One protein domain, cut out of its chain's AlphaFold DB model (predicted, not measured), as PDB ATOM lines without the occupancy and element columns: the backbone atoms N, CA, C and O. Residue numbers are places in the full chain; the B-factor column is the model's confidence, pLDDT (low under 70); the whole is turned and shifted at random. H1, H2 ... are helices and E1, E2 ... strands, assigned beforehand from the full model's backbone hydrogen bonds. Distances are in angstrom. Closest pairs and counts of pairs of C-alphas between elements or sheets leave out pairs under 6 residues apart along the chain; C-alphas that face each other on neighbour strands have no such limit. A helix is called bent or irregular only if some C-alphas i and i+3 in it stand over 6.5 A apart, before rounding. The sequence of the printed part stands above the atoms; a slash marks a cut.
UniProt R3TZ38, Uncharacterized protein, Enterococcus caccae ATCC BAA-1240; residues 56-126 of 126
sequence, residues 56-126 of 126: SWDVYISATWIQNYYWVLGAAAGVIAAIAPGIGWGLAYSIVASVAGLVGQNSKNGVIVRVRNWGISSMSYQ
ATOM      1  N   SER A  56      33.938 -24.623   6.406       90.88
ATOM      2  CA  SER A  56      35.276 -24.268   5.930       90.88
ATOM      3  C   SER A  56      36.363 -24.955   6.750       90.88
ATOM      4  O   SER A  56      36.314 -24.946   7.978       90.88
ATOM      5  N   TRP A  57      37.366 -25.509   6.065       93.19
ATOM      6  CA  TRP A  57      38.481 -26.239   6.674       93.19
ATOM      7  C   TRP A  57      39.777 -26.008   5.900       93.19
ATOM      8  O   TRP A  57      39.748 -25.811   4.687       93.19
ATOM      9  N   ASP A  58      40.914 -26.063   6.582       91.81
ATOM     10  CA  ASP A  58      42.221 -26.238   5.950       91.81
ATOM     11  C   ASP A  58      42.733 -27.635   6.306       91.81
ATOM     12  O   ASP A  58      42.927 -27.944   7.482       91.81
ATOM     13  N   VAL A  59      42.924 -28.486   5.301       90.56
ATOM     14  CA  VAL A  59      43.388 -29.864   5.482       90.56
ATOM     15  C   VAL A  59      44.779 -29.993   4.890       90.56
ATOM     16  O   VAL A  59      44.949 -29.969   3.675       90.56
ATOM     17  N   TYR A  60      45.777 -30.110   5.752       90.00
ATOM     18  CA  TYR A  60      47.141 -30.436   5.372       90.00
ATOM     19  C   TYR A  60      47.336 -31.950   5.378       90.00
ATOM     20  O   TYR A  60      47.086 -32.598   6.393       90.00
ATOM     21  N   ILE A  61      47.826 -32.492   4.268       86.56
ATOM     22  CA  ILE A  61      48.226 -33.892   4.118       86.56
ATOM     23  C   ILE A  61      49.741 -33.924   3.894       86.56
ATOM     24  O   ILE A  61      50.269 -33.221   3.028       86.56
ATOM     25  N   SER A  62      50.447 -34.723   4.695       83.94
ATOM     26  CA  SER A  62      51.910 -34.804   4.664       83.94
ATOM     27  C   SER A  62      52.421 -35.396   3.346       83.94
ATOM     28  O   SER A  62      51.789 -36.271   2.758       83.94
ATOM     29  N   ALA A  63      53.608 -34.971   2.899       81.31
ATOM     30  CA  ALA A  63      54.265 -35.552   1.721       81.31
ATOM     31  C   ALA A  63      54.448 -37.074   1.858       81.31
ATOM     32  O   ALA A  63      54.247 -37.819   0.902       81.31
ATOM     33  N   THR A  64      54.774 -37.534   3.071       79.19
ATOM     34  CA  THR A  64      54.877 -38.955   3.415       79.19
ATOM     35  C   THR A  64      53.585 -39.699   3.096       79.19
ATOM     36  O   THR A  64      53.646 -40.769   2.488       79.19
ATOM     37  N   TRP A  65      52.433 -39.118   3.450       78.06
ATOM     38  CA  TRP A  65      51.126 -39.703   3.166       78.06
ATOM     39  C   TRP A  65      50.861 -39.834   1.674       78.06
ATOM     40  O   TRP A  65      50.442 -40.885   1.193       78.06
ATOM     41  N   ILE A  66      51.152 -38.767   0.939       80.00
ATOM     42  CA  ILE A  66      50.949 -38.708  -0.508       80.00
ATOM     43  C   ILE A  66      51.795 -39.780  -1.201       80.00
ATOM     44  O   ILE A  66      51.297 -40.504  -2.055       80.00
ATOM     45  N   GLN A  67      53.064 -39.908  -0.818       77.75
ATOM     46  CA  GLN A  67      54.010 -40.796  -1.494       77.75
ATOM     47  C   GLN A  67      53.802 -42.277  -1.161       77.75
ATOM     48  O   GLN A  67      53.889 -43.116  -2.054       77.75
ATOM     49  N   ASN A  68      53.542 -42.609   0.105       73.56
ATOM     50  CA  ASN A  68      53.598 -44.003   0.559       73.56
ATOM     51  C   ASN A  68      52.229 -44.683   0.621       73.56
ATOM     52  O   ASN A  68      52.149 -45.910   0.612       73.56
ATOM     53  N   TYR A  69      51.149 -43.907   0.693       73.19
ATOM     54  CA  TYR A  69      49.844 -44.429   1.102       73.19
ATOM     55  C   TYR A  69      48.733 -44.098   0.105       73.19
ATOM     56  O   TYR A  69      47.550 -44.172   0.426       73.19
ATOM     57  N   TYR A  70      49.096 -43.781  -1.142       70.00
ATOM     58  CA  TYR A  70      48.137 -43.380  -2.172       70.00
ATOM     59  C   TYR A  70      46.995 -44.389  -2.396       70.00
ATOM     60  O   TYR A  70      45.871 -44.004  -2.704       70.00
ATOM     61  N   TRP A  71      47.272 -45.680  -2.218       74.38
ATOM     62  CA  TRP A  71      46.323 -46.770  -2.440       74.38
ATOM     63  C   TRP A  71      45.299 -46.924  -1.300       74.38
ATOM     64  O   TRP A  71      44.188 -47.388  -1.541       74.38
ATOM     65  N   VAL A  72      45.625 -46.466  -0.084       77.44
ATOM     66  CA  VAL A  72      44.709 -46.425   1.076       77.44
ATOM     67  C   VAL A  72      44.070 -45.050   1.286       77.44
ATOM     68  O   VAL A  72      43.323 -44.857   2.247       77.44
ATOM     69  N   LEU A  73      44.304 -44.087   0.387       74.50
ATOM     70  CA  LEU A  73      43.759 -42.731   0.498       74.50
ATOM     71  C   LEU A  73      42.234 -42.734   0.686       74.50
ATOM     72  O   LEU A  73      41.727 -42.050   1.573       74.50
ATOM     73  N   GLY A  74      41.499 -43.571  -0.051       78.44
ATOM     74  CA  GLY A  74      40.044 -43.696   0.106       78.44
ATOM     75  C   GLY A  74      39.607 -44.075   1.527       78.44
ATOM     76  O   GLY A  74      38.606 -43.560   2.023       78.44
ATOM     77  N   ALA A  75      40.383 -44.905   2.224       81.50
ATOM     78  CA  ALA A  75      40.115 -45.234   3.618       81.50
ATOM     79  C   ALA A  75      40.532 -44.105   4.576       81.50
ATOM     80  O   ALA A  75      39.835 -43.847   5.560       81.50
ATOM     81  N   ALA A  76      41.598 -43.363   4.257       81.44
ATOM     82  CA  ALA A  76      41.979 -42.162   5.002       81.44
ATOM     83  C   ALA A  76      40.873 -41.094   4.961       81.44
ATOM     84  O   ALA A  76      40.614 -40.444   5.973       81.44
ATOM     85  N   ALA A  77      40.142 -40.973   3.845       86.19
ATOM     86  CA  ALA A  77      38.954 -40.119   3.768       86.19
ATOM     87  C   ALA A  77      37.889 -40.520   4.799       86.19
ATOM     88  O   ALA A  77      37.284 -39.651   5.424       86.19
ATOM     89  N   GLY A  78      37.691 -41.822   5.018       86.69
ATOM     90  CA  GLY A  78      36.767 -42.318   6.035       86.69
ATOM     91  C   GLY A  78      37.206 -41.973   7.454       86.69
ATOM     92  O   GLY A  78      36.381 -41.567   8.272       86.69
ATOM     93  N   VAL A  79      38.510 -42.040   7.731       85.62
ATOM     94  CA  VAL A  79      39.062 -41.594   9.015       85.62
ATOM     95  C   VAL A  79      38.830 -40.094   9.208       85.62
ATOM     96  O   VAL A  79      38.292 -39.705  10.242       85.62
ATOM     97  N   ILE A  80      39.144 -39.266   8.204       86.44
ATOM     98  CA  ILE A  80      38.922 -37.810   8.234       86.44
ATOM     99  C   ILE A  80      37.438 -37.496   8.464       86.44
ATOM    100  O   ILE A  80      37.116 -36.721   9.359       86.44
ATOM    101  N   ALA A  81      36.530 -38.126   7.716       87.38
ATOM    102  CA  ALA A  81      35.089 -37.926   7.866       87.38
ATOM    103  C   ALA A  81      34.569 -38.330   9.253       87.38
ATOM    104  O   ALA A  81      33.622 -37.725   9.753       87.38
ATOM    105  N   ALA A  82      35.173 -39.349   9.869       85.44
ATOM    106  CA  ALA A  82      34.756 -39.863  11.166       85.44
ATOM    107  C   ALA A  82      35.241 -39.017  12.351       85.44
ATOM    108  O   ALA A  82      34.615 -39.065  13.410       85.44
ATOM    109  N   ILE A  83      36.356 -38.295  12.208       85.12
ATOM    110  CA  ILE A  83      36.974 -37.542  13.313       85.12
ATOM    111  C   ILE A  83      36.883 -36.028  13.149       85.12
ATOM    112  O   ILE A  83      36.978 -35.334  14.152       85.12
ATOM    113  N   ALA A  84      36.703 -35.513  11.927       85.06
ATOM    114  CA  ALA A  84      36.540 -34.089  11.664       85.06
ATOM    115  C   ALA A  84      35.048 -33.718  11.656       85.06
ATOM    116  O   ALA A  84      34.354 -33.970  10.660       85.06
ATOM    117  N   PRO A  85      34.527 -33.112  12.739       80.38
ATOM    118  CA  PRO A  85      33.118 -32.773  12.820       80.38
ATOM    119  C   PRO A  85      32.731 -31.793  11.711       80.38
ATOM    120  O   PRO A  85      33.409 -30.801  11.436       80.38
ATOM    121  N   GLY A  86      31.616 -32.096  11.052       82.44
ATOM    122  CA  GLY A  86      31.038 -31.249  10.019       82.44
ATOM    123  C   GLY A  86      31.673 -31.363   8.634       82.44
ATOM    124  O   GLY A  86      31.065 -30.843   7.718       82.44
ATOM    125  N   ILE A  87      32.808 -32.044   8.421       85.25
ATOM    126  CA  ILE A  87      33.355 -32.204   7.056       85.25
ATOM    127  C   ILE A  87      32.434 -33.095   6.205       85.25
ATOM    128  O   ILE A  87      32.143 -32.776   5.061       85.25
ATOM    129  N   GLY A  88      31.914 -34.186   6.775       85.44
ATOM    130  CA  GLY A  88      31.098 -35.164   6.052       85.44
ATOM    131  C   GLY A  88      31.885 -36.005   5.031       85.44
ATOM    132  O   GLY A  88      32.984 -35.665   4.594       85.44
ATOM    133  N   TRP A  89      31.307 -37.141   4.632       86.19
ATOM    134  CA  TRP A  89      31.986 -38.145   3.800       86.19
ATOM    135  C   TRP A  89      32.344 -37.661   2.390       86.19
ATOM    136  O   TRP A  89      33.460 -37.891   1.929       86.19
ATOM    137  N   GLY A  90      31.428 -36.965   1.708       86.12
ATOM    138  CA  GLY A  90      31.650 -36.519   0.327       86.12
ATOM    139  C   GLY A  90      32.797 -35.512   0.196       86.12
ATOM    140  O   GLY A  90      33.612 -35.600  -0.725       86.12
ATOM    141  N   LEU A  91      32.912 -34.589   1.152       87.62
ATOM    142  CA  LEU A  91      34.003 -33.616   1.181       87.62
ATOM    143  C   LEU A  91      35.331 -34.252   1.564       87.62
ATOM    144  O   LEU A  91      36.331 -33.964   0.912       87.62
ATOM    145  N   ALA A  92      35.347 -35.131   2.570       89.00
ATOM    146  CA  ALA A  92      36.560 -35.856   2.937       89.00
ATOM    147  C   ALA A  92      37.114 -36.647   1.743       89.00
ATOM    148  O   ALA A  92      38.308 -36.580   1.456       89.00
ATOM    149  N   TYR A  93      36.234 -37.324   0.995       88.12
ATOM    150  CA  TYR A  93      36.618 -38.030  -0.224       88.12
ATOM    151  C   TYR A  93      37.159 -37.074  -1.289       88.12
ATOM    152  O   TYR A  93      38.204 -37.336  -1.871       88.12
ATOM    153  N   SER A  94      36.499 -35.932  -1.502       88.25
ATOM    154  CA  SER A  94      36.940 -34.926  -2.477       88.25
ATOM    155  C   SER A  94      38.317 -34.346  -2.135       88.25
ATOM    156  O   SER A  94      39.158 -34.195  -3.022       88.25
ATOM    157  N   ILE A  95      38.576 -34.055  -0.854       88.12
ATOM    158  CA  ILE A  95      39.878 -33.575  -0.362       88.12
ATOM    159  C   ILE A  95      40.966 -34.596  -0.696       88.12
ATOM    160  O   ILE A  95      41.968 -34.272  -1.331       88.12
ATOM    161  N   VAL A  96      40.739 -35.843  -0.297       86.19
ATOM    162  CA  VAL A  96      41.684 -36.941  -0.479       86.19
ATOM    163  C   VAL A  96      41.910 -37.258  -1.958       86.19
ATOM    164  O   VAL A  96      43.055 -37.421  -2.371       86.19
ATOM    165  N   ALA A  97      40.853 -37.307  -2.769       84.69
ATOM    166  CA  ALA A  97      40.943 -37.555  -4.208       84.69
ATOM    167  C   ALA A  97      41.742 -36.456  -4.923       84.69
ATOM    168  O   ALA A  97      42.554 -36.748  -5.802       84.69
ATOM    169  N   SER A  98      41.572 -35.199  -4.499       83.12
ATOM    170  CA  SER A  98      42.337 -34.073  -5.043       83.12
ATOM    171  C   SER A  98      43.833 -34.216  -4.766       83.12
ATOM    172  O   SER A  98      44.653 -33.889  -5.620       83.12
ATOM    173  N   VAL A  99      44.197 -34.766  -3.605       81.12
ATOM    174  CA  VAL A  99      45.591 -35.056  -3.251       81.12
ATOM    175  C   VAL A  99      46.115 -36.323  -3.936       81.12
ATOM    176  O   VAL A  99      47.271 -36.350  -4.356       81.12
ATOM    177  N   ALA A 100      45.274 -37.342  -4.139       77.56
ATOM    178  CA  ALA A 100      45.628 -38.560  -4.874       77.56
ATOM    179  C   ALA A 100      46.085 -38.258  -6.311       77.56
ATOM    180  O   ALA A 100      47.051 -38.846  -6.799       77.56
ATOM    181  N   GLY A 101      45.448 -37.285  -6.971       72.94
ATOM    182  CA  GLY A 101      45.852 -36.821  -8.304       72.94
ATOM    183  C   GLY A 101      47.268 -36.225  -8.371       72.94
ATOM    184  O   GLY A 101      47.826 -36.094  -9.458       72.94
ATOM    185  N   LEU A 102      47.876 -35.894  -7.226       72.38
ATOM    186  CA  LEU A 102      49.209 -35.282  -7.124       72.38
ATOM    187  C   LEU A 102      50.325 -36.301  -6.848       72.38
ATOM    188  O   LEU A 102      51.508 -35.954  -6.887       72.38
ATOM    189  N   VAL A 103      49.970 -37.563  -6.598       66.75
ATOM    190  CA  VAL A 103      50.910 -38.651  -6.275       66.75
ATOM    191  C   VAL A 103      51.893 -38.896  -7.427       66.75
ATOM    192  O   VAL A 103      53.069 -39.158  -7.192       66.75
ATOM    193  N   GLY A 104      51.457 -38.701  -8.677       57.53
ATOM    194  CA  GLY A 104      52.311 -38.823  -9.863       57.53
ATOM    195  C   GLY A 104      53.285 -37.659 -10.095       57.53
ATOM    196  O   GLY A 104      54.161 -37.772 -10.947       57.53
ATOM    197  N   GLN A 105      53.167 -36.545  -9.362       59.88
ATOM    198  CA  GLN A 105      53.947 -35.325  -9.621       59.88
ATOM    199  C   GLN A 105      55.228 -35.197  -8.777       59.88
ATOM    200  O   GLN A 105      55.801 -34.113  -8.700       59.88
ATOM    201  N   ASN A 106      55.719 -36.283  -8.162       55.72
ATOM    202  CA  ASN A 106      56.910 -36.240  -7.298       55.72
ATOM    203  C   ASN A 106      56.779 -35.167  -6.198       55.72
ATOM    204  O   ASN A 106      57.672 -34.346  -5.974       55.72
ATOM    205  N   SER A 107      55.631 -35.165  -5.516       61.72
ATOM    206  CA  SER A 107      55.307 -34.219  -4.450       61.72
ATOM    207  C   SER A 107      56.285 -34.381  -3.281       61.72
ATOM    208  O   SER A 107      56.045 -35.161  -2.365       61.72
ATOM    209  N   LYS A 108      57.419 -33.667  -3.306       71.50
ATOM    210  CA  LYS A 108      58.378 -33.575  -2.180       71.50
ATOM    211  C   LYS A 108      57.796 -32.822  -0.976       71.50
ATOM    212  O   LYS A 108      58.364 -32.868   0.111       71.50
ATOM    213  N   ASN A 109      56.671 -32.155  -1.204       80.56
ATOM    214  CA  ASN A 109      56.016 -31.214  -0.318       80.56
ATOM    215  C   ASN A 109      54.655 -31.761   0.110       80.56
ATOM    216  O   ASN A 109      54.024 -32.525  -0.629       80.56
ATOM    217  N   GLY A 110      54.211 -31.375   1.304       82.12
ATOM    218  CA  GLY A 110      52.848 -31.673   1.734       82.12
ATOM    219  C   GLY A 110      51.853 -30.792   0.981       82.12
ATOM    220  O   GLY A 110      52.234 -29.813   0.335       82.12
ATOM    221  N   VAL A 111      50.570 -31.134   1.047       88.06
ATOM    222  CA  VAL A 111      49.516 -30.400   0.337       88.06
ATOM    223  C   VAL A 111      48.499 -29.882   1.332       88.06
ATOM    224  O   VAL A 111      47.973 -30.639   2.142       88.06
ATOM    225  N   ILE A 112      48.200 -28.590   1.247       90.81
ATOM    226  CA  ILE A 112      47.087 -27.962   1.949       90.81
ATOM    227  C   ILE A 112      45.917 -27.865   0.978       90.81
ATOM    228  O   ILE A 112      46.000 -27.158  -0.025       90.81
ATOM    229  N   VAL A 113      44.812 -28.523   1.307       91.75
ATOM    230  CA  VAL A 113      43.520 -28.369   0.643       91.75
ATOM    231  C   VAL A 113      42.666 -27.425   1.478       91.75
ATOM    232  O   VAL A 113      42.349 -27.711   2.632       91.75
ATOM    233  N   ARG A 114      42.285 -26.283   0.904       93.69
ATOM    234  CA  ARG A 114      41.396 -25.321   1.563       93.69
ATOM    235  C   ARG A 114      39.974 -25.538   1.082       93.69
ATOM    236  O   ARG A 114      39.683 -25.370  -0.102       93.69
ATOM    237  N   VAL A 115      39.088 -25.856   2.010       92.81
ATOM    238  CA  VAL A 115      37.645 -25.946   1.804       92.81
ATOM    239  C   VAL A 115      37.002 -24.665   2.315       92.81
ATOM    240  O   VAL A 115      37.294 -24.216   3.426       92.81
ATOM    241  N   ARG A 116      36.139 -24.056   1.508       94.06
ATOM    242  CA  ARG A 116      35.347 -22.879   1.869       94.06
ATOM    243  C   ARG A 116      33.907 -23.123   1.460       94.06
ATOM    244  O   ARG A 116      33.665 -23.553   0.337       94.06
ATOM    245  N   ASN A 117      32.966 -22.846   2.360       91.12
ATOM    246  CA  ASN A 117      31.531 -23.003   2.109       91.12
ATOM    247  C   ASN A 117      31.172 -24.362   1.475       91.12
ATOM    248  O   ASN A 117      30.464 -24.413   0.474       91.12
ATOM    249  N   TRP A 118      31.677 -25.456   2.047       88.94
ATOM    250  CA  TRP A 118      31.428 -26.831   1.602       88.94
ATOM    251  C   TRP A 118      31.987 -27.193   0.220       88.94
ATOM    252  O   TRP A 118      31.604 -28.215  -0.344       88.94
ATOM    253  N   GLY A 119      32.905 -26.392  -0.321       90.31
ATOM    254  CA  GLY A 119      33.572 -26.658  -1.594       90.31
ATOM    255  C   GLY A 119      35.085 -26.498  -1.502       90.31
ATOM    256  O   GLY A 119      35.595 -25.692  -0.722       90.31
ATOM    257  N   ILE A 120      35.824 -27.260  -2.309       91.00
ATOM    258  CA  ILE A 120      37.272 -27.066  -2.447       91.00
ATOM    259  C   ILE A 120      37.504 -25.708  -3.113       91.00
ATOM    260  O   ILE A 120      37.052 -25.462  -4.226       91.00
ATOM    261  N   SER A 121      38.198 -24.822  -2.406       93.38
ATOM    262  CA  SER A 121      38.485 -23.454  -2.838       93.38
ATOM    263  C   SER A 121      39.872 -23.326  -3.461       93.38
ATOM    264  O   SER A 121      40.041 -22.580  -4.419       93.38
ATOM    265  N   SER A 122      40.883 -23.986  -2.889       92.00
ATOM    266  CA  SER A 122      42.256 -23.927  -3.399       92.00
ATOM    267  C   SER A 122      43.100 -25.082  -2.869       92.00
ATOM    268  O   SER A 122      42.769 -25.687  -1.848       92.00
ATOM    269  N   MET A 123      44.215 -25.340  -3.550       89.94
ATOM    270  CA  MET A 123      45.266 -26.240  -3.091       89.94
ATOM    271  C   MET A 123      46.623 -25.547  -3.191       89.94
ATOM    272  O   MET A 123      46.863 -24.790  -4.132       89.94
ATOM    273  N   SER A 124      47.504 -25.793  -2.225       88.06
ATOM    274  CA  SER A 124      48.872 -25.264  -2.235       88.06
ATOM    275  C   SER A 124      49.853 -26.258  -1.628       88.06
ATOM    276  O   SER A 124      49.509 -26.955  -0.675       88.06
ATOM    277  N   TYR A 125      51.079 -26.278  -2.142       85.44
ATOM    278  CA  TYR A 125      52.171 -27.074  -1.588       85.44
ATOM    279  C   TYR A 125      52.820 -26.361  -0.398       85.44
ATOM    280  O   TYR A 125      52.889 -25.129  -0.388       85.44
ATOM    281  N   GLN A 126      53.297 -27.137   0.574       72.50
ATOM    282  CA  GLN A 126      54.036 -26.661   1.745       72.50
ATOM    283  C   GLN A 126      55.394 -27.349   1.866       72.50
ATOM    284  O   GLN A 126      55.435 -28.596   1.748       72.50
TER     285      GLN A 126
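This is residues 56 to 126 of the 126 residues of an uncharacterized protein of Enterococcus caccae ATCC BAA-1240 (UniProt R3TZ38). What shape do these atoms make? A small three-stranded sheet has one bare face, and H3 packs on its other face; H2 folds back with H3 as a helical hairpin on the side of H3 away from the sheet. The short H1 leads from E1 to H2 at one end. What are its parts? The printed part has 71 residues, with named elements in the order E1, H1, H2, H3, E2, E3, and its class is mixed, helices and strands; the sheet's order is E1, E2, E3, antiparallel throughout. How large is it? It is compact, with a radius of gyration of the C-alphas of 11.1 A and spans of 31 by 22 by 15 A.

How is the sheet paired? E1, residues 57 to 61, is antiparallel to the inner strand E2, residues 111 to 116, at 165 degrees, with N 59 and O 113 within hydrogen-bond range at 2.8 A. E2 and E3, residues 119 to 125, form an antiparallel hairpin at 156 degrees, with N 114 and O 122 at 2.9 A. Where do the first helices stand? H1, residues 63 to 68, and H2, residues 70 to 83, meet only through their link. H1 is only just not on the sheet, with 4 pairs of C-alphas within 10 A, and H2 is apart from E1, E2 and E3. What does the last helix do? H3, residues 89 to 100, is on the sheet at a height of 9.2 A, the two making two layers, a sheet with a helix on one face; its closest C-alphas to E2 are Ile 95 and Val 113, 6.4 A apart. H3 touches H2, their closest C-alphas, Ala 77 and Ala 92, being 5.0 A apart; the two run opposite ways at a shallow tilt of 32 degrees, only just short of steep. How are the helix backbones formed? In H1 and H3 every O i to N i+4 pair is within hydrogen-bond range; in H2 7 of 10 are, and H2 is irregular, with C-alphas 71 and 74 7.4 A apart.

Where does the first element begin? E1 begins at C-alpha 57, at (38.481, -26.239, 6.674), and is 12.7 A long. How long are the helices? H1 measures 8.6 A, H2 20.0 A and H3 16.2 A; H3 begins at C-alpha 89, at (31.986, -38.145, 3.800). Where does the last element end? E2 measures 16.1 A and E3 18.6 A; E3 ends at C-alpha 125, at (52.171, -27.074, -1.588).

Which C-alphas are farthest apart? Those of Gly 86 and Asn 106, at 31.5 A. Is there a cut or a long link? The printed part has no cut, and no link is long; the link from H3 to E2, 10 residues, is short, and the others are tight. Where is confidence low? Residues 103 to 107 have pLDDT under 70, against a mean of 82.7 for the printed part.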